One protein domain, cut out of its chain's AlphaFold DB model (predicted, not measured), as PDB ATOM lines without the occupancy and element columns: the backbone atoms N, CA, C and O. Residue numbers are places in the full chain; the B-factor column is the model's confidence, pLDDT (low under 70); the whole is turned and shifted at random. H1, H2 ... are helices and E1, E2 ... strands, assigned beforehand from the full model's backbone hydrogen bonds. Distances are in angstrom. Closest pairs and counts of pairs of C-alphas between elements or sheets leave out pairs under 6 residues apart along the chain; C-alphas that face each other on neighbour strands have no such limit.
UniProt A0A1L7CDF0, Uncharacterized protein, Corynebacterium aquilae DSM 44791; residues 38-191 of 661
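What this domain is: This is residues 38 to 191 of the 661 residues of an uncharacterized protein of Corynebacterium aquilae DSM 44791 (UniProt A0A1L7CDF0). With little regular structure, this sandwich sets mixed sheet E3 E4 E1 E11 E10 E9 against antiparallel sheet E2 E6 E7 E8; residues 81 to 86 stick out. Mostly strand, named elements, E1 to E11 then H1, hold 61 of 154 printed residues. It is compact, radius of gyration of the C-alphas 15.3 A, spanning 42 by 40 by 33 A.

How they stand to each other: Start at E1, residues 42 to 47, antiparallel to E4, 94 to 96, at N 43 to O 95, 2.8 A. E2, 57 to 61, is antiparallel to E6, 106 to 113, at N 59 to O 110, 2.9 A. E6, E7, 126 to 132, and E8, 135 to 140, make an antiparallel meander, as do E9, 161 to 165, E10, 170 to 174, and E11, 177 to 182.

Where its parts are: Find C-alpha 42 at (-1.187, 34.003, -26.687), E3 at residues 76 to 78, E5 at residues 100 to 102, and H1 at residues 184 to 187, with C-alpha 187 at (-17.089, 13.237, -23.697).

The domain as a whole: Link E8 to E9 is long; 55 residues have low confidence.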
ATOM      1  N   ILE A  38       4.609  41.666 -35.520       94.62
ATOM      2  CA  ILE A  38       3.901  41.761 -34.240       94.62
ATOM      3  C   ILE A  38       4.200  40.496 -33.406       94.62
ATOM      4  O   ILE A  38       4.647  39.496 -33.980       94.62
ATOM      5  N   PRO A  39       3.990  40.491 -32.076       95.31
ATOM      6  CA  PRO A  39       4.033  39.249 -31.300       95.31
ATOM      7  C   PRO A  39       3.003  38.229 -31.813       95.31
ATOM      8  O   PRO A  39       1.936  38.603 -32.306       95.31
ATOM      9  N   ALA A  40       3.328  36.942 -31.686       95.38
ATOM     10  CA  ALA A  40       2.381  35.847 -31.878       95.38
ATOM     11  C   ALA A  40       1.172  35.952 -30.915       95.38
ATOM     12  O   ALA A  40       1.279  36.592 -29.865       95.38
ATOM     13  N   PRO A  41       0.023  35.327 -31.241       93.19
ATOM     14  CA  PRO A  41      -1.092  35.223 -30.305       93.19
ATOM     15  C   PRO A  41      -0.690  34.450 -29.045       93.19
ATOM     16  O   PRO A  41       0.076  33.494 -29.122       93.19
ATOM     17  N   HIS A  42      -1.255  34.818 -27.900       92.62
ATOM     18  CA  HIS A  42      -1.187  34.003 -26.687       92.62
ATOM     19  C   HIS A  42      -2.178  32.835 -26.795       92.62
ATOM     20  O   HIS A  42      -3.200  32.938 -27.476       92.62
ATOM     21  N   ILE A  43      -1.894  31.720 -26.126       91.81
ATOM     22  CA  ILE A  43      -2.749  30.527 -26.110       91.81
ATOM     23  C   ILE A  43      -3.261  30.285 -24.699       91.81
ATOM     24  O   ILE A  43      -2.480  30.319 -23.753       91.81
ATOM     25  N   ILE A  44      -4.546  29.961 -24.574       89.06
ATOM     26  CA  ILE A  44      -5.150  29.478 -23.329       89.06
ATOM     27  C   ILE A  44      -5.607  28.034 -23.567       89.06
ATOM     28  O   ILE A  44      -6.291  27.749 -24.546       89.06
ATOM     29  N   SER A  45      -5.198  27.103 -22.714       86.75
ATOM     30  CA  SER A  45      -5.557  25.682 -22.801       86.75
ATOM     31  C   SER A  45      -6.727  25.394 -21.860       86.75
ATOM     32  O   SER A  45      -6.606  25.607 -20.652       86.75
ATOM     33  N   GLU A  46      -7.849  24.907 -22.394       83.88
ATOM     34  CA  GLU A  46      -9.098  24.669 -21.655       83.88
ATOM     35  C   GLU A  46      -9.688  23.265 -21.885       83.88
ATOM     36  O   GLU A  46      -9.379  22.559 -22.848       83.88
ATOM     37  N   ASP A  47     -10.550  22.841 -20.962       79.62
ATOM     38  CA  ASP A  47     -11.368  21.636 -21.070       79.62
ATOM     39  C   ASP A  47     -12.713  21.936 -21.766       79.62
ATOM     40  O   ASP A  47     -13.082  23.088 -22.010       79.62
ATOM     41  N   ALA A  48     -13.492  20.897 -22.074       76.12
ATOM     42  CA  ALA A  48     -14.796  21.017 -22.736       76.12
ATOM     43  C   ALA A  48     -15.838  21.863 -21.962       76.12
ATOM     44  O   ALA A  48     -16.911  22.174 -22.489       76.12
ATOM     45  N   PHE A  49     -15.555  22.205 -20.701       76.62
ATOM     46  CA  PHE A  49     -16.412  22.983 -19.811       76.62
ATOM     47  C   PHE A  49     -15.909  24.420 -19.596       76.62
ATOM     48  O   PHE A  49     -16.544  25.152 -18.835       76.62
ATOM     49  N   GLY A  50     -14.821  24.829 -20.261       75.50
ATOM     50  CA  GLY A  50     -14.203  26.148 -20.100       75.50
ATOM     51  C   GLY A  50     -13.412  26.291 -18.800       75.50
ATOM     52  O   GLY A  50     -13.404  27.355 -18.181       75.50
ATOM     53  N   ARG A  51     -12.823  25.193 -18.308       78.19
ATOM     54  CA  ARG A  51     -11.893  25.200 -17.168       78.19
ATOM     55  C   ARG A  51     -10.466  25.122 -17.695       78.19
ATOM     56  O   ARG A  51     -10.263  24.421 -18.683       78.19
ATOM     57  N   PRO A  52      -9.468  25.723 -17.032       76.88
ATOM     58  CA  PRO A  52      -8.082  25.578 -17.458       76.88
ATOM     59  C   PRO A  52      -7.665  24.097 -17.528       76.88
ATOM     60  O   PRO A  52      -7.860  23.347 -16.569       76.88
ATOM     61  N   ALA A  53      -7.111  23.680 -18.669       77.00
ATOM     62  CA  ALA A  53      -6.610  22.333 -18.942       77.00
ATOM     63  C   ALA A  53      -5.073  22.367 -18.980       77.00
ATOM     64  O   ALA A  53      -4.479  22.629 -20.035       77.00
ATOM     65  N   PRO A  54      -4.413  22.165 -17.829       78.06
ATOM     66  CA  PRO A  54      -2.999  22.458 -17.672       78.06
ATOM     67  C   PRO A  54      -2.103  21.414 -18.352       78.06
ATOM     68  O   PRO A  54      -2.338  20.211 -18.228       78.06
ATOM     69  N   GLY A  55      -1.036  21.856 -19.026       73.94
ATOM     70  CA  GLY A  55       0.052  20.972 -19.484       73.94
ATOM     71  C   GLY A  55       0.019  20.557 -20.958       73.94
ATOM     72  O   GLY A  55       0.729  19.632 -21.348       73.94
ATOM     73  N   GLY A  56      -0.778  21.232 -21.792       81.75
ATOM     74  CA  GLY A  56      -0.642  21.113 -23.245       81.75
ATOM     75  C   GLY A  56       0.723  21.612 -23.737       81.75
ATOM     76  O   GLY A  56       1.454  22.296 -23.022       81.75
ATOM     77  N   SER A  57       1.079  21.309 -24.985       88.38
ATOM     78  CA  SER A  57       2.202  21.980 -25.652       88.38
ATOM     79  C   SER A  57       1.857  22.309 -27.096       88.38
ATOM     80  O   SER A  57       1.189  21.532 -27.780       88.38
ATOM     81  N   PHE A  58       2.291  23.477 -27.569       92.75
ATOM     82  CA  PHE A  58       1.883  24.018 -28.864       92.75
ATOM     83  C   PHE A  58       3.085  24.541 -29.654       92.75
ATOM     84  O   PHE A  58       4.125  24.894 -29.091       92.75
ATOM     85  N   ALA A  59       2.938  24.620 -30.974       95.50
ATOM     86  CA  ALA A  59       3.935  25.197 -31.862       95.50
ATOM     87  C   ALA A  59       3.293  25.950 -33.035       95.50
ATOM     88  O   ALA A  59       2.234  25.568 -33.542       95.50
ATOM     89  N   LEU A  60       3.959  27.027 -33.444       96.88
ATOM     90  CA  LEU A  60       3.592  27.904 -34.547       96.88
ATOM     91  C   LEU A  60       4.466  27.603 -35.765       96.88
ATOM     92  O   LEU A  60       5.678  27.431 -35.633       96.88
ATOM     93  N   TYR A  61       3.857  27.600 -36.945       97.81
ATOM     94  CA  TYR A  61       4.511  27.332 -38.222       97.81
ATOM     95  C   TYR A  61       4.141  28.415 -39.248       97.81
ATOM     96  O   TYR A  61       2.992  28.853 -39.299       97.81
ATOM     97  N   ASP A  62       5.100  28.822 -40.080       97.19
ATOM     98  CA  ASP A  62       4.923  29.676 -41.271       97.19
ATOM     99  C   ASP A  62       4.381  28.905 -42.488       97.19
ATOM    100  O   ASP A  62       4.022  29.496 -43.503       97.19
ATOM    101  N   GLN A  63       4.344  27.576 -42.393       96.25
ATOM    102  CA  GLN A  63       3.909  26.642 -43.427       96.25
ATOM    103  C   GLN A  63       3.015  25.561 -42.811       96.25
ATOM    104  O   GLN A  63       3.093  25.269 -41.616       96.25
ATOM    105  N   LYS A  64       2.156  24.931 -43.618       94.88
ATOM    106  CA  LYS A  64       1.282  23.847 -43.145       94.88
ATOM    107  C   LYS A  64       2.140  22.698 -42.574       94.88
ATOM    108  O   LYS A  64       2.940  22.139 -43.324       94.88
ATOM    109  N   PRO A  65       1.985  22.306 -41.293       93.62
ATOM    110  CA  PRO A  65       2.932  21.413 -40.630       93.62
ATOM    111  C   PRO A  65       2.832  19.982 -41.171       93.62
ATOM    112  O   PRO A  65       1.904  19.234 -40.851       93.62
ATOM    113  N   THR A  66       3.813  19.605 -41.990       92.81
ATOM    114  CA  THR A  66       4.022  18.250 -42.514       92.81
ATOM    115  C   THR A  66       5.304  17.638 -41.929       92.81
ATOM    116  O   THR A  66       5.978  18.241 -41.091       92.81
ATOM    117  N   ARG A  67       5.638  16.397 -42.306       90.50
ATOM    118  CA  ARG A  67       6.811  15.689 -41.772       90.50
ATOM    119  C   ARG A  67       8.101  16.364 -42.259       90.50
ATOM    120  O   ARG A  67       8.405  16.297 -43.442       90.50
ATOM    121  N   GLY A  68       8.853  16.964 -41.338       91.69
ATOM    122  CA  GLY A  68      10.111  17.666 -41.628       91.69
ATOM    123  C   GLY A  68      10.000  19.194 -41.706       91.69
ATOM    124  O   GLY A  68      11.025  19.848 -41.846       91.69
ATOM    125  N   VAL A  69       8.800  19.773 -41.573       95.94
ATOM    126  CA  VAL A  69       8.648  21.225 -41.376       95.94
ATOM    127  C   VAL A  69       8.913  21.545 -39.903       95.94
ATOM    128  O   VAL A  69       8.268  20.977 -39.016       95.94
ATOM    129  N   GLU A  70       9.859  22.442 -39.635       96.25
ATOM    130  CA  GLU A  70      10.166  22.913 -38.282       96.25
ATOM    131  C   GLU A  70       9.258  24.087 -37.869       96.25
ATOM    132  O   GLU A  70       8.808  24.848 -38.726       96.25
ATOM    133  N   PRO A  71       8.941  24.247 -36.572       96.94
ATOM    134  CA  PRO A  71       8.148  25.373 -36.100       96.94
ATOM    135  C   PRO A  71       8.984  26.652 -35.975       96.94
ATOM    136  O   PRO A  71      10.057  26.637 -35.373       96.94
ATOM    137  N   ILE A  72       8.435  27.782 -36.429       97.44
ATOM    138  CA  ILE A  72       9.025  29.118 -36.227       97.44
ATOM    139  C   ILE A  72       8.984  29.578 -34.763       97.44
ATOM    140  O   ILE A  72       9.704  30.496 -34.381       97.44
ATOM    141  N   GLY A  73       8.130  28.956 -33.946       96.81
ATOM    142  CA  GLY A  73       8.008  29.232 -32.521       96.81
ATOM    143  C   GLY A  73       7.429  28.041 -31.773       96.81
ATOM    144  O   GLY A  73       6.490  27.393 -32.239       96.81
ATOM    145  N   ARG A  74       7.974  27.748 -30.593       95.88
ATOM    146  CA  ARG A  74       7.360  26.832 -29.625       95.88
ATOM    147  C   ARG A  74       6.740  27.658 -28.513       95.88
ATOM    148  O   ARG A  74       7.333  28.646 -28.082       95.88
ATOM    149  N   TYR A  75       5.556  27.255 -28.076       93.62
ATOM    150  CA  TYR A  75       4.865  27.914 -26.982       93.62
ATOM    151  C   TYR A  75       5.390  27.396 -25.649       93.62
ATOM    152  O   TYR A  75       5.397  26.189 -25.400       93.62
ATOM    153  N   VAL A  76       5.838  28.327 -24.814       88.88
ATOM    154  CA  VAL A  76       6.278  28.085 -23.443       88.88
ATOM    155  C   VAL A  76       5.149  28.522 -22.520       88.88
ATOM    156  O   VAL A  76       4.506  29.547 -22.749       88.88
ATOM    157  N   GLY A  77       4.879  27.712 -21.503       85.62
ATOM    158  CA  GLY A  77       3.850  28.015 -20.525       85.62
ATOM    159  C   GLY A  77       4.225  29.210 -19.653       85.62
ATOM    160  O   GLY A  77       5.382  29.368 -19.266       85.62
ATOM    161  N   ILE A  78       3.241  30.054 -19.362       81.94
ATOM    162  CA  ILE A  78       3.373  31.184 -18.447       81.94
ATOM    163  C   ILE A  78       2.854  30.730 -17.076       81.94
ATOM    164  O   ILE A  78       1.760  30.178 -16.965       81.94
ATOM    165  N   ALA A  79       3.639  30.955 -16.021       68.75
ATOM    166  CA  ALA A  79       3.147  30.824 -14.650       68.75
ATOM    167  C   ALA A  79       2.188  31.984 -14.342       68.75
ATOM    168  O   ALA A  79       2.540  33.144 -14.588       68.75
ATOM    169  N   ASP A  80       1.000  31.693 -13.807       66.56
ATOM    170  CA  ASP A  80       0.037  32.741 -13.461       66.56
ATOM    171  C   ASP A  80       0.575  33.559 -12.282       66.56
ATOM    172  O   ASP A  80       0.648  33.099 -11.146       66.56
ATOM    173  N   LYS A  81       0.954  34.806 -12.567       57.34
ATOM    174  CA  LYS A  81       1.519  35.738 -11.584       57.34
ATOM    175  C   LYS A  81       0.510  36.172 -10.517       57.34
ATOM    176  O   LYS A  81       0.914  36.804  -9.543       57.34
ATOM    177  N   ASN A  82      -0.778  35.894 -10.718       58.78
ATOM    178  CA  ASN A  82      -1.857  36.283  -9.816       58.78
ATOM    179  C   ASN A  82      -2.211  35.185  -8.802       58.78
ATOM    180  O   ASN A  82      -2.859  35.497  -7.803       58.78
ATOM    181  N   ASP A  83      -1.768  33.940  -9.018       57.81
ATOM    182  CA  ASP A  83      -1.909  32.862  -8.039       57.81
ATOM    183  C   ASP A  83      -0.579  32.631  -7.290       57.81
ATOM    184  O   ASP A  83       0.327  31.975  -7.805       57.81
ATOM    185  N   PRO A  84      -0.419  33.138  -6.052       50.44
ATOM    186  CA  PRO A  84       0.782  32.898  -5.254       50.44
ATOM    187  C   PRO A  84       0.898  31.450  -4.738       50.44
ATOM    188  O   PRO A  84       1.860  31.144  -4.033       50.44
ATOM    189  N   SER A  85      -0.060  30.568  -5.049       52.34
ATOM    190  CA  SER A  85       0.005  29.129  -4.773       52.34
ATOM    191  C   SER A  85       0.671  28.315  -5.894       52.34
ATOM    192  O   SER A  85       0.746  27.095  -5.756       52.34
ATOM    193  N   TYR A  86       1.142  28.948  -6.977       49.44
ATOM    194  CA  TYR A  86       1.760  28.273  -8.126       49.44
ATOM    195  C   TYR A  86       3.069  27.555  -7.738       49.44
ATOM    196  O   TYR A  86       4.141  28.163  -7.672       49.44
ATOM    197  N   ASP A  87       3.000  26.245  -7.505       51.94
ATOM    198  CA  ASP A  87       4.185  25.387  -7.443       51.94
ATOM    199  C   ASP A  87       4.708  25.234  -8.892       51.94
ATOM    200  O   ASP A  87       3.901  24.968  -9.782       51.94
ATOM    201  N   PRO A  88       6.011  25.362  -9.217       50.75
ATOM    202  CA  PRO A  88       6.519  25.190 -10.594       50.75
ATOM    203  C   PRO A  88       6.396  23.756 -11.163       50.75
ATOM    204  O   PRO A  88       6.986  23.439 -12.195       50.75
ATOM    205  N   ILE A  89       5.655  22.884 -10.474       48.31
ATOM    206  CA  ILE A  89       5.221  21.552 -10.909       48.31
ATOM    207  C   ILE A  89       3.783  21.607 -11.462       48.31
ATOM    208  O   ILE A  89       3.426  20.773 -12.300       48.31
ATOM    209  N   ASP A  90       2.966  22.576 -11.030       51.53
ATOM    210  CA  ASP A  90       1.610  22.754 -11.538       51.53
ATOM    211  C   ASP A  90       1.654  23.203 -13.007       51.53
ATOM    212  O   ASP A  90       2.406  24.122 -13.356       51.53
ATOM    213  N   PRO A  91       0.909  22.551 -13.918       59.97
ATOM    214  CA  PRO A  91       1.210  22.696 -15.330       59.97
ATOM    215  C   PRO A  91       0.535  23.940 -15.922       59.97
ATOM    216  O   PRO A  91      -0.559  24.342 -15.530       59.97
ATOM    217  N   HIS A  92       1.175  24.541 -16.921       66.00
ATOM    218  CA  HIS A  92       0.729  25.826 -17.451       66.00
ATOM    219  C   HIS A  92      -0.588  25.764 -18.231       66.00
ATOM    220  O   HIS A  92      -0.918  24.761 -18.869       66.00
ATOM    221  N   THR A  93      -1.323  26.872 -18.167       79.81
ATOM    222  CA  THR A  93      -2.669  27.061 -18.722       79.81
ATOM    223  C   THR A  93      -2.673  28.151 -19.792       79.81
ATOM    224  O   THR A  93      -3.239  27.939 -20.862       79.81
ATOM    225  N   GLU A  94      -1.984  29.268 -19.550       88.31
ATOM    226  CA  GLU A  94      -1.595  30.244 -20.571       88.31
ATOM    227  C   GLU A  94      -0.209  29.896 -21.145       88.31
ATOM    228  O   GLU A  94       0.679  29.428 -20.428       88.31
ATOM    229  N   PHE A  95      -0.004  30.138 -22.439       91.06
ATOM    230  CA  PHE A  95       1.266  29.939 -23.132       91.06
ATOM    231  C   PHE A  95       1.538  31.080 -24.119       91.06
ATOM    232  O   PHE A  95       0.641  31.509 -24.845       91.06
ATOM    233  N   ALA A  96       2.797  31.499 -24.234       93.44
ATOM    234  CA  ALA A  96       3.248  32.478 -25.227       93.44
ATOM    235  C   ALA A  96       4.515  32.004 -25.954       93.44
ATOM    236  O   ALA A  96       5.100  30.970 -25.624       93.44
ATOM    237  N   THR A  97       4.931  32.742 -26.981       95.69
ATOM    238  CA  THR A  97       6.163  32.471 -27.728       95.69
ATOM    239  C   THR A  97       6.790  33.784 -28.196       95.69
ATOM    240  O   THR A  97       6.078  34.693 -28.616       95.69
ATOM    241  N   ASP A  98       8.120  33.879 -28.161       95.69
ATOM    242  CA  ASP A  98       8.863  35.062 -28.632       95.69
ATOM    243  C   ASP A  98       8.868  35.196 -30.169       95.69
ATOM    244  O   ASP A  98       9.372  36.181 -30.722       95.69
ATOM    245  N   ALA A  99       8.324  34.201 -30.881       96.25
ATOM    246  CA  ALA A  99       8.201  34.230 -32.330       96.25
ATOM    247  C   ALA A  99       7.302  35.389 -32.788       96.25
ATOM    248  O   ALA A  99       6.212  35.629 -32.265       96.25
ATOM    249  N   LYS A 100       7.772  36.107 -33.809       96.25
ATOM    250  CA  LYS A 100       7.060  37.238 -34.404       96.25
ATOM    251  C   LYS A 100       6.332  36.799 -35.663       96.25
ATOM    252  O   LYS A 100       6.867  36.038 -36.467       96.25
ATOM    253  N   VAL A 101       5.135  37.335 -35.849       96.25
ATOM    254  CA  VAL A 101       4.286  37.085 -37.015       96.25
ATOM    255  C   VAL A 101       4.089  38.372 -37.805       96.25
ATOM    256  O   VAL A 101       4.025  39.462 -37.239       96.25
ATOM    257  N   THR A 102       4.022  38.261 -39.126       96.00
ATOM    258  CA  THR A 102       3.923  39.408 -40.033       96.00
ATOM    259  C   THR A 102       2.469  39.652 -40.426       96.00
ATOM    260  O   THR A 102       1.769  38.739 -40.865       96.00
ATOM    261  N   VAL A 103       2.016  40.902 -40.316       94.44
ATOM    262  CA  VAL A 103       0.686  41.320 -40.788       94.44
ATOM    263  C   VAL A 103       0.547  41.046 -42.294       94.44
ATOM    264  O   VAL A 103       1.431  41.372 -43.084       94.44
ATOM    265  N   GLY A 104      -0.570  40.433 -42.681       93.25
ATOM    266  CA  GLY A 104      -0.867  39.953 -44.030       93.25
ATOM    267  C   GLY A 104      -0.481  38.493 -44.295       93.25
ATOM    268  O   GLY A 104      -0.897  37.955 -45.318       93.25
ATOM    269  N   GLN A 105       0.272  37.837 -43.401       95.62
ATOM    270  CA  GLN A 105       0.704  36.444 -43.579       95.62
ATOM    271  C   GLN A 105      -0.210  35.426 -42.887       95.62
ATOM    272  O   GLN A 105      -0.938  35.741 -41.937       95.62
ATOM    273  N   ARG A 106      -0.153  34.187 -43.392       96.12
ATOM    274  CA  ARG A 106      -0.825  33.015 -42.821       96.12
ATOM    275  C   ARG A 106       0.151  32.191 -41.985       96.12
ATOM    276  O   ARG A 106       1.312  32.051 -42.351       96.12
ATOM    277  N   TYR A 107      -0.353  31.624 -40.896       96.88
ATOM    278  CA  TYR A 107       0.383  30.750 -39.988       96.88
ATOM    279  C   TYR A 107      -0.477  29.551 -39.602       96.88
ATOM    280  O   TYR A 107      -1.706  29.608 -39.660       96.88
ATOM    281  N   TRP A 108       0.163  28.474 -39.160       95.88
ATOM    282  CA  TRP A 108      -0.511  27.287 -38.647       95.88
ATOM    283  C   TRP A 108      -0.114  27.060 -37.192       95.88
ATOM    284  O   TRP A 108       1.059  26.868 -36.875       95.88
ATOM    285  N   LEU A 109      -1.106  27.062 -36.308       93.94
ATOM    286  CA  LEU A 109      -0.967  26.649 -34.921       93.94
ATOM    287  C   LEU A 109      -1.285  25.155 -34.805       93.94
ATOM    288  O   LEU A 109      -2.345  24.699 -35.242       93.94
ATOM    289  N   LYS A 110      -0.388  24.386 -34.183       92.25
ATOM    290  CA  LYS A 110      -0.594  22.962 -33.899       92.25
ATOM    291  C   LYS A 110      -0.305  22.647 -32.429       92.25
ATOM    292  O   LYS A 110       0.733  23.041 -31.901       92.25
ATOM    293  N   GLN A 111      -1.193  21.881 -31.794       89.19
ATOM    294  CA  GLN A 111      -0.905  21.214 -30.524       89.19
ATOM    295  C   GLN A 111      -0.004  19.997 -30.782       89.19
ATOM    296  O   GLN A 111      -0.247  19.216 -31.705       89.19
ATOM    297  N   LEU A 112       1.066  19.870 -30.000       87.44
ATOM    298  CA  LEU A 112       2.024  18.768 -30.075       87.44
ATOM    299  C   LEU A 112       1.638  17.646 -29.101       87.44
ATOM    300  O   LEU A 112       1.541  16.498 -29.527       87.44
ATOM    301  N   ASN A 113       1.345  17.998 -27.842       80.50
ATOM    302  CA  ASN A 113       0.838  17.089 -26.809       80.50
ATOM    303  C   ASN A 113      -0.455  17.655 -26.194       80.50
ATOM    304  O   ASN A 113      -0.551  18.870 -25.993       80.50
ATOM    305  N   SER A 114      -1.409  16.785 -25.835       71.19
ATOM    306  CA  SER A 114      -2.545  17.184 -24.987       71.19
ATOM    307  C   SER A 114      -2.135  17.274 -23.514       71.19
ATOM    308  O   SER A 114      -1.193  16.618 -23.076       71.19
ATOM    309  N   SER A 115      -2.887  18.080 -22.766       64.62
ATOM    310  CA  SER A 115      -2.827  18.242 -21.310       64.62
ATOM    311  C   SER A 115      -3.250  16.973 -20.551       64.62
ATOM    312  O   SER A 115      -2.725  16.676 -19.477       64.62
ATOM    313  N   ALA A 116      -4.222  16.228 -21.086       56.22
ATOM    314  CA  ALA A 116      -4.971  15.232 -20.328       56.22
ATOM    315  C   ALA A 116      -4.736  13.798 -20.841       56.22
ATOM    316  O   ALA A 116      -5.430  13.348 -21.748       56.22
ATOM    317  N   THR A 117      -3.814  13.093 -20.168       54.84
ATOM    318  CA  THR A 117      -3.392  11.686 -20.385       54.84
ATOM    319  C   THR A 117      -2.760  11.375 -21.751       54.84
ATOM    320  O   THR A 117      -2.855  12.153 -22.694       54.84
ATOM    321  N   ASP A 118      -2.075  10.226 -21.864       48.81
ATOM    322  CA  ASP A 118      -1.220   9.834 -23.008       48.81
ATOM    323  C   ASP A 118      -1.929   9.713 -24.376       48.81
ATOM    324  O   ASP A 118      -1.307   9.390 -25.391       48.81
ATOM    325  N   THR A 119      -3.234   9.984 -24.435       52.53
ATOM    326  CA  THR A 119      -3.995  10.081 -25.683       52.53
ATOM    327  C   THR A 119      -3.642  11.391 -26.389       52.53
ATOM    328  O   THR A 119      -4.349  12.390 -26.277       52.53
ATOM    329  N   ALA A 120      -2.531  11.406 -27.126       52.34
ATOM    330  CA  ALA A 120      -2.103  12.577 -27.885       52.34
ATOM    331  C   ALA A 120      -3.202  13.039 -28.866       52.34
ATOM    332  O   ALA A 120      -3.433  12.411 -29.904       52.34
ATOM    333  N   LEU A 121      -3.868  14.161 -28.561       55.19
ATOM    334  CA  LEU A 121      -4.730  14.839 -29.523       55.19
ATOM    335  C   LEU A 121      -3.858  15.380 -30.655       55.19
ATOM    336  O   LEU A 121      -3.250  16.444 -30.558       55.19
ATOM    337  N   ASN A 122      -3.847  14.663 -31.776       58.34
ATOM    338  CA  ASN A 122      -3.365  15.186 -33.046       58.34
ATOM    339  C   ASN A 122      -4.414  16.156 -33.620       58.34
ATOM    340  O   ASN A 122      -5.001  15.877 -34.665       58.34
ATOM    341  N   LEU A 123      -4.672  17.264 -32.907       69.38
ATOM    342  CA  LEU A 123      -5.581  18.324 -33.344       69.38
ATOM    343  C   LEU A 123      -5.257  18.724 -34.785       69.38
ATOM    344  O   LEU A 123      -4.091  18.963 -35.126       69.38
ATOM    345  N   GLN A 124      -6.292  18.846 -35.619       84.44
ATOM    346  CA  GLN A 124      -6.124  19.414 -36.949       84.44
ATOM    347  C   GLN A 124      -5.555  20.841 -36.818       84.44
ATOM    348  O   GLN A 124      -6.170  21.662 -36.139       84.44
ATOM    349  N   PRO A 125      -4.421  21.169 -37.471       90.38
ATOM    350  CA  PRO A 125      -3.792  22.478 -37.336       90.38
ATOM    351  C   PRO A 125      -4.749  23.637 -37.637       90.38
ATOM    352  O   PRO A 125      -5.416  23.673 -38.678       90.38
ATOM    353  N   LEU A 126      -4.782  24.615 -36.736       90.81
ATOM    354  CA  LEU A 126      -5.503  25.865 -36.916       90.81
ATOM    355  C   LEU A 126      -4.706  26.760 -37.870       90.81
ATOM    356  O   LEU A 126      -3.663  27.286 -37.499       90.81
ATOM    357  N   GLU A 127      -5.205  26.951 -39.088       93.25
ATOM    358  CA  GLU A 127      -4.741  28.025 -39.969       93.25
ATOM    359  C   GLU A 127      -5.268  29.379 -39.466       93.25
ATOM    360  O   GLU A 127      -6.441  29.495 -39.102       93.25
ATOM    361  N   ILE A 128      -4.392  30.382 -39.430       92.81
ATOM    362  CA  ILE A 128      -4.624  31.726 -38.888       92.81
ATOM    363  C   ILE A 128      -4.111  32.746 -39.905       92.81
ATOM    364  O   ILE A 128      -2.984  32.626 -40.381       92.81
ATOM    365  N   LEU A 129      -4.892  33.786 -40.189       92.81
ATOM    366  CA  LEU A 129      -4.458  34.969 -40.935       92.81
ATOM    367  C   LEU A 129      -4.263  36.154 -39.982       92.81
ATOM    368  O   LEU A 129      -5.164  36.504 -39.218       92.81
ATOM    369  N   VAL A 130      -3.104  36.807 -40.058       93.31
ATOM    370  CA  VAL A 130      -2.811  38.021 -39.281       93.31
ATOM    371  C   VAL A 130      -3.313  39.240 -40.052       93.31
ATOM    372  O   VAL A 130      -2.600  39.761 -40.907       93.31
ATOM    373  N   LYS A 131      -4.536  39.717 -39.799       89.19
ATOM    374  CA  LYS A 131      -5.073  40.855 -40.573       89.19
ATOM    375  C   LYS A 131      -4.555  42.211 -40.117       89.19
ATOM    376  O   LYS A 131      -4.337  43.086 -40.951       89.19
ATOM    377  N   GLN A 132      -4.396  42.400 -38.812       89.00
ATOM    378  CA  GLN A 132      -3.944  43.650 -38.191       89.00
ATOM    379  C   GLN A 132      -3.177  43.318 -36.896       89.00
ATOM    380  O   GLN A 132      -3.302  42.197 -36.395       89.00
ATOM    381  N   PRO A 133      -2.400  44.258 -36.320       86.88
ATOM    382  CA  PRO A 133      -1.820  44.086 -34.989       86.88
ATOM    383  C   PRO A 133      -2.882  43.701 -33.949       86.88
ATOM    384  O   PRO A 133      -3.853  44.430 -33.762       86.88
ATOM    385  N   GLY A 134      -2.715  42.543 -33.303       80.50
ATOM    386  CA  GLY A 134      -3.673  42.013 -32.322       80.50
ATOM    387  C   GLY A 134      -5.009  41.520 -32.902       80.50
ATOM    388  O   GLY A 134      -5.977  41.418 -32.154       80.50
ATOM    389  N   ASN A 135      -5.086  41.244 -34.211       85.56
ATOM    390  CA  ASN A 135      -6.280  40.712 -34.874       85.56
ATOM    391  C   ASN A 135      -5.923  39.460 -35.692       85.56
ATOM    392  O   ASN A 135      -5.445  39.547 -36.833       85.56
ATOM    393  N   PHE A 136      -6.155  38.304 -35.074       88.19
ATOM    394  CA  PHE A 136      -5.934  36.981 -35.645       88.19
ATOM    395  C   PHE A 136      -7.264  36.386 -36.112       88.19
ATOM    396  O   PHE A 136      -8.225  36.323 -35.351       88.19
ATOM    397  N   VAL A 137      -7.328  35.948 -37.369       87.25
ATOM    398  CA  VAL A 137      -8.562  35.447 -37.994       87.25
ATOM    399  C   VAL A 137      -8.400  33.957 -38.304       87.25
ATOM    400  O   VAL A 137      -7.498  33.611 -39.071       87.25
ATOM    401  N   PRO A 138      -9.226  33.057 -37.741       88.12
ATOM    402  CA  PRO A 138      -9.131  31.632 -38.030       88.12
ATOM    403  C   PRO A 138      -9.624  31.327 -39.453       88.12
ATOM    404  O   PRO A 138     -10.649  31.847 -39.897       88.12
ATOM    405  N   ILE A 139      -8.911  30.446 -40.160       86.81
ATOM    406  CA  ILE A 139      -9.277  29.971 -41.501       86.81
ATOM    407  C   ILE A 139      -9.775  28.521 -41.447       86.81
ATOM    408  O   ILE A 139      -9.224  27.661 -40.741       86.81
ATOM    409  N   VAL A 140     -10.833  28.236 -42.210       79.56
ATOM    410  CA  VAL A 140     -11.499  26.926 -42.301       79.56
ATOM    411  C   VAL A 140     -11.875  26.662 -43.755       79.56
ATOM    412  O   VAL A 140     -12.513  27.490 -44.386       79.56
ATOM    413  N   GLY A 141     -11.426  25.544 -44.332       79.06
ATOM    414  CA  GLY A 141     -11.681  25.224 -45.748       79.06
ATOM    415  C   GLY A 141     -11.048  26.183 -46.775       79.06
ATOM    416  O   GLY A 141     -11.194  25.960 -47.971       79.06
ATOM    417  N   GLY A 142     -10.324  27.213 -46.324       81.31
ATOM    418  CA  GLY A 142      -9.833  28.329 -47.140       81.31
ATOM    419  C   GLY A 142     -10.584  29.647 -46.902       81.31
ATOM    420  O   GLY A 142     -10.071  30.696 -47.288       81.31
ATOM    421  N   GLU A 143     -11.732  29.601 -46.222       80.62
ATOM    422  CA  GLU A 143     -12.571  30.750 -45.870       80.62
ATOM    423  C   GLU A 143     -12.214  31.324 -44.489       80.62
ATOM    424  O   GLU A 143     -11.704  30.624 -43.611       80.62
ATOM    425  N   GLU A 144     -12.478  32.616 -44.299       81.31
ATOM    426  CA  GLU A 144     -12.223  33.350 -43.055       81.31
ATOM    427  C   GLU A 144     -13.437  33.256 -42.123       81.31
ATOM    428  O   GLU A 144     -14.529  33.710 -42.468       81.31
ATOM    429  N   VAL A 145     -13.260  32.691 -40.928       74.81
ATOM    430  CA  VAL A 145     -14.383  32.401 -40.029       74.81
ATOM    431  C   VAL A 145     -14.554  33.501 -38.986       74.81
ATOM    432  O   VAL A 145     -13.877  33.540 -37.964       74.81
ATOM    433  N   TYR A 146     -15.520  34.381 -39.244       65.12
ATOM    434  CA  TYR A 146     -15.955  35.466 -38.356       65.12
ATOM    435  C   TYR A 146     -17.191  35.078 -37.535       65.12
ATOM    436  O   TYR A 146     -18.208  35.771 -37.554       65.12
ATOM    437  N   THR A 147     -17.144  33.932 -36.851       53.69
ATOM    438  CA  THR A 147     -18.321  33.396 -36.152       53.69
ATOM    439  C   THR A 147     -18.036  32.970 -34.717       53.69
ATOM    440  O   THR A 147     -17.660  31.831 -34.463       53.69
ATOM    441  N   SER A 148     -18.412  33.801 -33.751       50.38
ATOM    442  CA  SER A 148     -19.570  33.419 -32.940       50.38
ATOM    443  C   SER A 148     -20.338  34.625 -32.404       50.38
ATOM    444  O   SER A 148     -19.852  35.377 -31.563       50.38
ATOM    445  N   CYS A 149     -21.617  34.697 -32.760       51.72
ATOM    446  CA  CYS A 149     -22.610  34.929 -31.721       51.72
ATOM    447  C   CYS A 149     -22.564  33.693 -30.813       51.72
ATOM    448  O   CYS A 149     -22.769  32.584 -31.308       51.72
ATOM    449  N   ASP A 150     -22.256  33.847 -29.525       44.53
ATOM    450  CA  ASP A 150     -22.267  32.712 -28.593       44.53
ATOM    451  C   ASP A 150     -23.689  32.105 -28.591       44.53
ATOM    452  O   ASP A 150     -24.644  32.798 -28.221       44.53
ATOM    453  N   PRO A 151     -23.878  30.830 -28.993       40.03
ATOM    454  CA  PRO A 151     -25.210  30.243 -29.137       40.03
ATOM    455  C   PRO A 151     -25.953  30.098 -27.797       40.03
ATOM    456  O   PRO A 151     -27.175  29.925 -27.789       40.03
ATOM    457  N   ARG A 152     -25.245  30.208 -26.661       45.72
ATOM    458  CA  ARG A 152     -25.825  30.299 -25.310       45.72
ATOM    459  C   ARG A 152     -26.264  31.732 -24.968       45.72
ATOM    460  O   ARG A 152     -27.201  31.899 -24.195       45.72
ATOM    461  N   LYS A 153     -25.641  32.755 -25.569       46.72
ATOM    462  CA  LYS A 153     -25.912  34.197 -25.371       46.72
ATOM    463  C   LYS A 153     -26.500  34.852 -26.637       46.72
ATOM    464  O   LYS A 153     -26.072  35.936 -27.024       46.72
ATOM    465  N   LYS A 154     -27.495  34.194 -27.253       46.34
ATOM    466  CA  LYS A 154     -28.103  34.399 -28.597       46.34
ATOM    467  C   LYS A 154     -28.208  35.811 -29.218       46.34
ATOM    468  O   LYS A 154     -28.404  35.890 -30.424       46.34
ATOM    469  N   ASN A 155     -28.111  36.895 -28.449       46.75
ATOM    470  CA  ASN A 155     -28.329  38.271 -28.904       46.75
ATOM    471  C   ASN A 155     -27.047  39.132 -28.959       46.75
ATOM    472  O   ASN A 155     -27.140  40.305 -29.314       46.75
ATOM    473  N   VAL A 156     -25.871  38.596 -28.601       51.56
ATOM    474  CA  VAL A 156     -24.590  39.325 -28.687       51.56
ATOM    475  C   VAL A 156     -23.629  38.588 -29.618       51.56
ATOM    476  O   VAL A 156     -23.033  37.576 -29.257       51.56
ATOM    477  N   CYS A 157     -23.487  39.126 -30.827       56.41
ATOM    478  CA  CYS A 157     -22.443  38.763 -31.778       56.41
ATOM    479  C   CYS A 157     -21.304  39.775 -31.632       56.41
ATOM    480  O   CYS A 157     -21.441  40.903 -32.107       56.41
ATOM    481  N   ASP A 158     -20.205  39.408 -30.969       58.66
ATOM    482  CA  ASP A 158     -19.004  40.245 -30.993       58.66
ATOM    483  C   ASP A 158     -18.201  39.917 -32.266       58.66
ATOM    484  O   ASP A 158     -17.734  38.785 -32.408       58.66
ATOM    485  N   PRO A 159     -18.014  40.862 -33.209       51.88
ATOM    486  CA  PRO A 159     -17.243  40.621 -34.430       51.88
ATOM    487  C   PRO A 159     -15.740  40.383 -34.183       51.88
ATOM    488  O   PRO A 159     -15.010  40.098 -35.132       51.88
ATOM    489  N   ARG A 160     -15.260  40.520 -32.939       53.75
ATOM    490  CA  ARG A 160     -13.883  40.218 -32.510       53.75
ATOM    491  C   ARG A 160     -13.699  38.791 -31.993       53.75
ATOM    492  O   ARG A 160     -12.556  38.400 -31.766       53.75
ATOM    493  N   LEU A 161     -14.791  38.050 -31.781       59.31
ATOM    494  CA  LEU A 161     -14.776  36.724 -31.172       59.31
ATOM    495  C   LEU A 161     -15.144  35.669 -32.225       59.31
ATOM    496  O   LEU A 161     -16.270  35.610 -32.724       59.31
ATOM    497  N   ALA A 162     -14.157  34.858 -32.600       63.06
ATOM    498  CA  ALA A 162     -14.226  33.938 -33.729       63.06
ATOM    499  C   ALA A 162     -13.986  32.491 -33.276       63.06
ATOM    500  O   ALA A 162     -12.862  32.104 -32.954       63.06
ATOM    501  N   VAL A 163     -15.043  31.675 -33.270       67.44
ATOM    502  CA  VAL A 163     -14.978  30.256 -32.901       67.44
ATOM    503  C   VAL A 163     -14.875  29.386 -34.152       67.44
ATOM    504  O   VAL A 163     -15.771  29.359 -34.995       67.44
ATOM    505  N   LYS A 164     -13.807  28.593 -34.224       67.50
ATOM    506  CA  LYS A 164     -13.662  27.452 -35.131       67.50
ATOM    507  C   LYS A 164     -13.841  26.165 -34.331       67.50
ATOM    508  O   LYS A 164     -12.939  25.732 -33.616       67.50
ATOM    509  N   GLN A 165     -14.977  25.502 -34.512       64.38
ATOM    510  CA  GLN A 165     -15.120  24.108 -34.097       64.38
ATOM    511  C   GLN A 165     -14.469  23.201 -35.152       64.38
ATOM    512  O   GLN A 165     -14.702  23.364 -36.350       64.38
ATOM    513  N   THR A 166     -13.641  22.254 -34.714       62.81
ATOM    514  CA  THR A 166     -13.118  21.152 -35.538       62.81
ATOM    515  C   THR A 166     -13.528  19.814 -34.917       62.81
ATOM    516  O   THR A 166     -13.834  19.785 -33.724       62.81
ATOM    517  N   PRO A 167     -13.510  18.695 -35.667       61.28
ATOM    518  CA  PRO A 167     -13.858  17.376 -35.121       61.28
ATOM    519  C   PRO A 167     -12.983  16.910 -33.945       61.28
ATOM    520  O   PRO A 167     -13.397  16.039 -33.184       61.28
ATOM    521  N   ASP A 168     -11.778  17.467 -33.795       61.31
ATOM    522  CA  ASP A 168     -10.831  17.101 -32.738       61.31
ATOM    523  C   ASP A 168     -10.757  18.123 -31.588       61.31
ATOM    524  O   ASP A 168     -10.323  17.762 -30.498       61.31
ATOM    525  N   GLY A 169     -11.160  19.381 -31.812       71.62
ATOM    526  CA  GLY A 169     -10.920  20.496 -30.888       71.62
ATOM    527  C   GLY A 169     -11.717  21.761 -31.207       71.62
ATOM    528  O   GLY A 169     -12.020  22.037 -32.372       71.62
ATOM    529  N   ILE A 170     -12.033  22.557 -30.185       78.75
ATOM    530  CA  ILE A 170     -12.685  23.864 -30.345       78.75
ATOM    531  C   ILE A 170     -11.640  24.962 -30.147       78.75
ATOM    532  O   ILE A 170     -11.020  25.057 -29.093       78.75
ATOM    533  N   TYR A 171     -11.463  25.802 -31.163       82.38
ATOM    534  CA  TYR A 171     -10.618  26.989 -31.108       82.38
ATOM    535  C   TYR A 171     -11.501  28.232 -30.995       82.38
ATOM    536  O   TYR A 171     -12.355  28.448 -31.853       82.38
ATOM    537  N   THR A 172     -11.264  29.072 -29.994       83.44
ATOM    538  CA  THR A 172     -11.901  30.387 -29.843       83.44
ATOM    539  C   THR A 172     -10.819  31.451 -29.926       83.44
ATOM    540  O   THR A 172      -9.873  31.421 -29.147       83.44
ATOM    541  N   VAL A 173     -10.942  32.386 -30.866       82.44
ATOM    542  CA  VAL A 173     -10.006  33.505 -31.021       82.44
ATOM    543  C   VAL A 173     -10.675  34.784 -30.532       82.44
ATOM    544  O   VAL A 173     -11.748  35.136 -31.020       82.44
ATOM    545  N   GLU A 174     -10.040  35.475 -29.587       81.88
ATOM    546  CA  GLU A 174     -10.491  36.758 -29.040       81.88
ATOM    547  C   GLU A 174      -9.318  37.751 -29.047       81.88
ATOM    548  O   GLU A 174      -8.420  37.715 -28.203       81.88
ATOM    549  N   GLY A 175      -9.293  38.631 -30.054       81.69
ATOM    550  CA  GLY A 175      -8.216  39.607 -30.243       81.69
ATOM    551  C   GLY A 175      -6.840  38.950 -30.407       81.69
ATOM    552  O   GLY A 175      -6.544  38.381 -31.458       81.69
ATOM    553  N   SER A 176      -6.000  39.053 -29.371       86.00
ATOM    554  CA  SER A 176      -4.650  38.477 -29.306       86.00
ATOM    555  C   SER A 176      -4.566  37.096 -28.644       86.00
ATOM    556  O   SER A 176      -3.465  36.553 -28.568       86.00
ATOM    557  N   TYR A 177      -5.675  36.538 -28.151       87.88
ATOM    558  CA  TYR A 177      -5.711  35.251 -27.450       87.88
ATOM    559  C   TYR A 177      -6.416  34.176 -28.284       87.88
ATOM    560  O   TYR A 177      -7.393  34.449 -28.981       87.88
ATOM    561  N   ILE A 178      -5.917  32.943 -28.198       89.44
ATOM    562  CA  ILE A 178      -6.503  31.746 -28.806       89.44
ATOM    563  C   ILE A 178      -6.734  30.713 -27.705       89.44
ATOM    564  O   ILE A 178      -5.808  30.021 -27.280       89.44
ATOM    565  N   THR A 179      -7.978  30.584 -27.260       87.69
ATOM    566  CA  THR A 179      -8.390  29.496 -26.375       87.69
ATOM    567  C   THR A 179      -8.542  28.208 -27.183       87.69
ATOM    568  O   THR A 179      -9.222  28.183 -28.212       87.69
ATOM    569  N   VAL A 180      -7.921  27.128 -26.716       86.50
ATOM    570  CA  VAL A 180      -8.003  25.780 -27.285       86.50
ATOM    571  C   VAL A 180      -8.691  24.881 -26.265       86.50
ATOM    572  O   VAL A 180      -8.084  24.510 -25.263       86.50
ATOM    573  N   ALA A 181      -9.951  24.535 -26.524       82.19
ATOM    574  CA  ALA A 181     -10.740  23.645 -25.682       82.19
ATOM    575  C   ALA A 181     -10.767  22.216 -26.253       82.19
ATOM    576  O   ALA A 181     -11.184  21.996 -27.396       82.19
ATOM    577  N   ASP A 182     -10.343  21.238 -25.447       73.62
ATOM    578  CA  ASP A 182     -10.380  19.804 -25.779       73.62
ATOM    579  C   ASP A 182     -11.784  19.222 -25.491       73.62
ATOM    580  O   ASP A 182     -12.134  19.047 -24.318       73.62
ATOM    581  N   PRO A 183     -12.604  18.869 -26.505       67.62
ATOM    582  CA  PRO A 183     -13.956  18.344 -26.296       67.62
ATOM    583  C   PRO A 183     -13.968  16.966 -25.614       67.62
ATOM    584  O   PRO A 183     -14.906  16.650 -24.874       67.62
ATOM    585  N   ARG A 184     -12.924  16.147 -25.796       64.69
ATOM    586  CA  ARG A 184     -12.869  14.754 -25.314       64.69
ATOM    587  C   ARG A 184     -12.760  14.680 -23.794       64.69
ATOM    588  O   ARG A 184     -13.245  13.724 -23.186       64.69
ATOM    589  N   THR A 185     -12.219  15.728 -23.167       61.97
ATOM    590  CA  THR A 185     -12.229  15.901 -21.702       61.97
ATOM    591  C   THR A 185     -13.640  15.958 -21.097       61.97
ATOM    592  O   THR A 185     -13.790  15.655 -19.910       61.97
ATOM    593  N   GLY A 186     -14.660  16.307 -21.895       54.81
ATOM    594  CA  GLY A 186     -16.074  16.260 -21.515       54.81
ATOM    595  C   GLY A 186     -16.824  15.016 -21.996       54.81
ATOM    596  O   GLY A 186     -17.748  14.574 -21.312       54.81
ATOM    597  N   GLU A 187     -16.434  14.432 -23.135       52.38
ATOM    598  CA  GLU A 187     -17.089  13.237 -23.697       52.38
ATOM    599  C   GLU A 187     -16.849  11.962 -22.883       52.38
ATOM    600  O   GLU A 187     -17.726  11.099 -22.829       52.38
ATOM    601  N   ILE A 188     -15.706  11.847 -22.197       47.78
ATOM    602  CA  ILE A 188     -15.578  10.885 -21.101       47.78
ATOM    603  C   ILE A 188     -16.276  11.504 -19.884       47.78
ATOM    604  O   ILE A 188     -15.699  12.402 -19.261       47.78
ATOM    605  N   PRO A 189     -17.464  11.027 -19.454       46.66
ATOM    606  CA  PRO A 189     -18.011  11.466 -18.183       46.66
ATOM    607  C   PRO A 189     -17.009  11.085 -17.091       46.66
ATOM    608  O   PRO A 189     -16.778   9.898 -16.847       46.66
ATOM    609  N   ARG A 190     -16.412  12.084 -16.420       47.62
ATOM    610  CA  ARG A 190     -15.529  11.897 -15.253       47.62
ATOM    611  C   ARG A 190     -16.330  11.385 -14.053       47.62
ATOM    612  O   ARG A 190     -16.467  12.034 -13.017       47.62
ATOM    613  N   ALA A 191     -16.810  10.154 -14.173       50.66
ATOM    614  CA  ALA A 191     -17.567   9.424 -13.176       50.66
ATOM    615  C   ALA A 191     -16.745   9.163 -11.891       50.66
ATOM    616  O   ALA A 191     -17.308   8.762 -10.876       50.66
TER     617      ALA A 191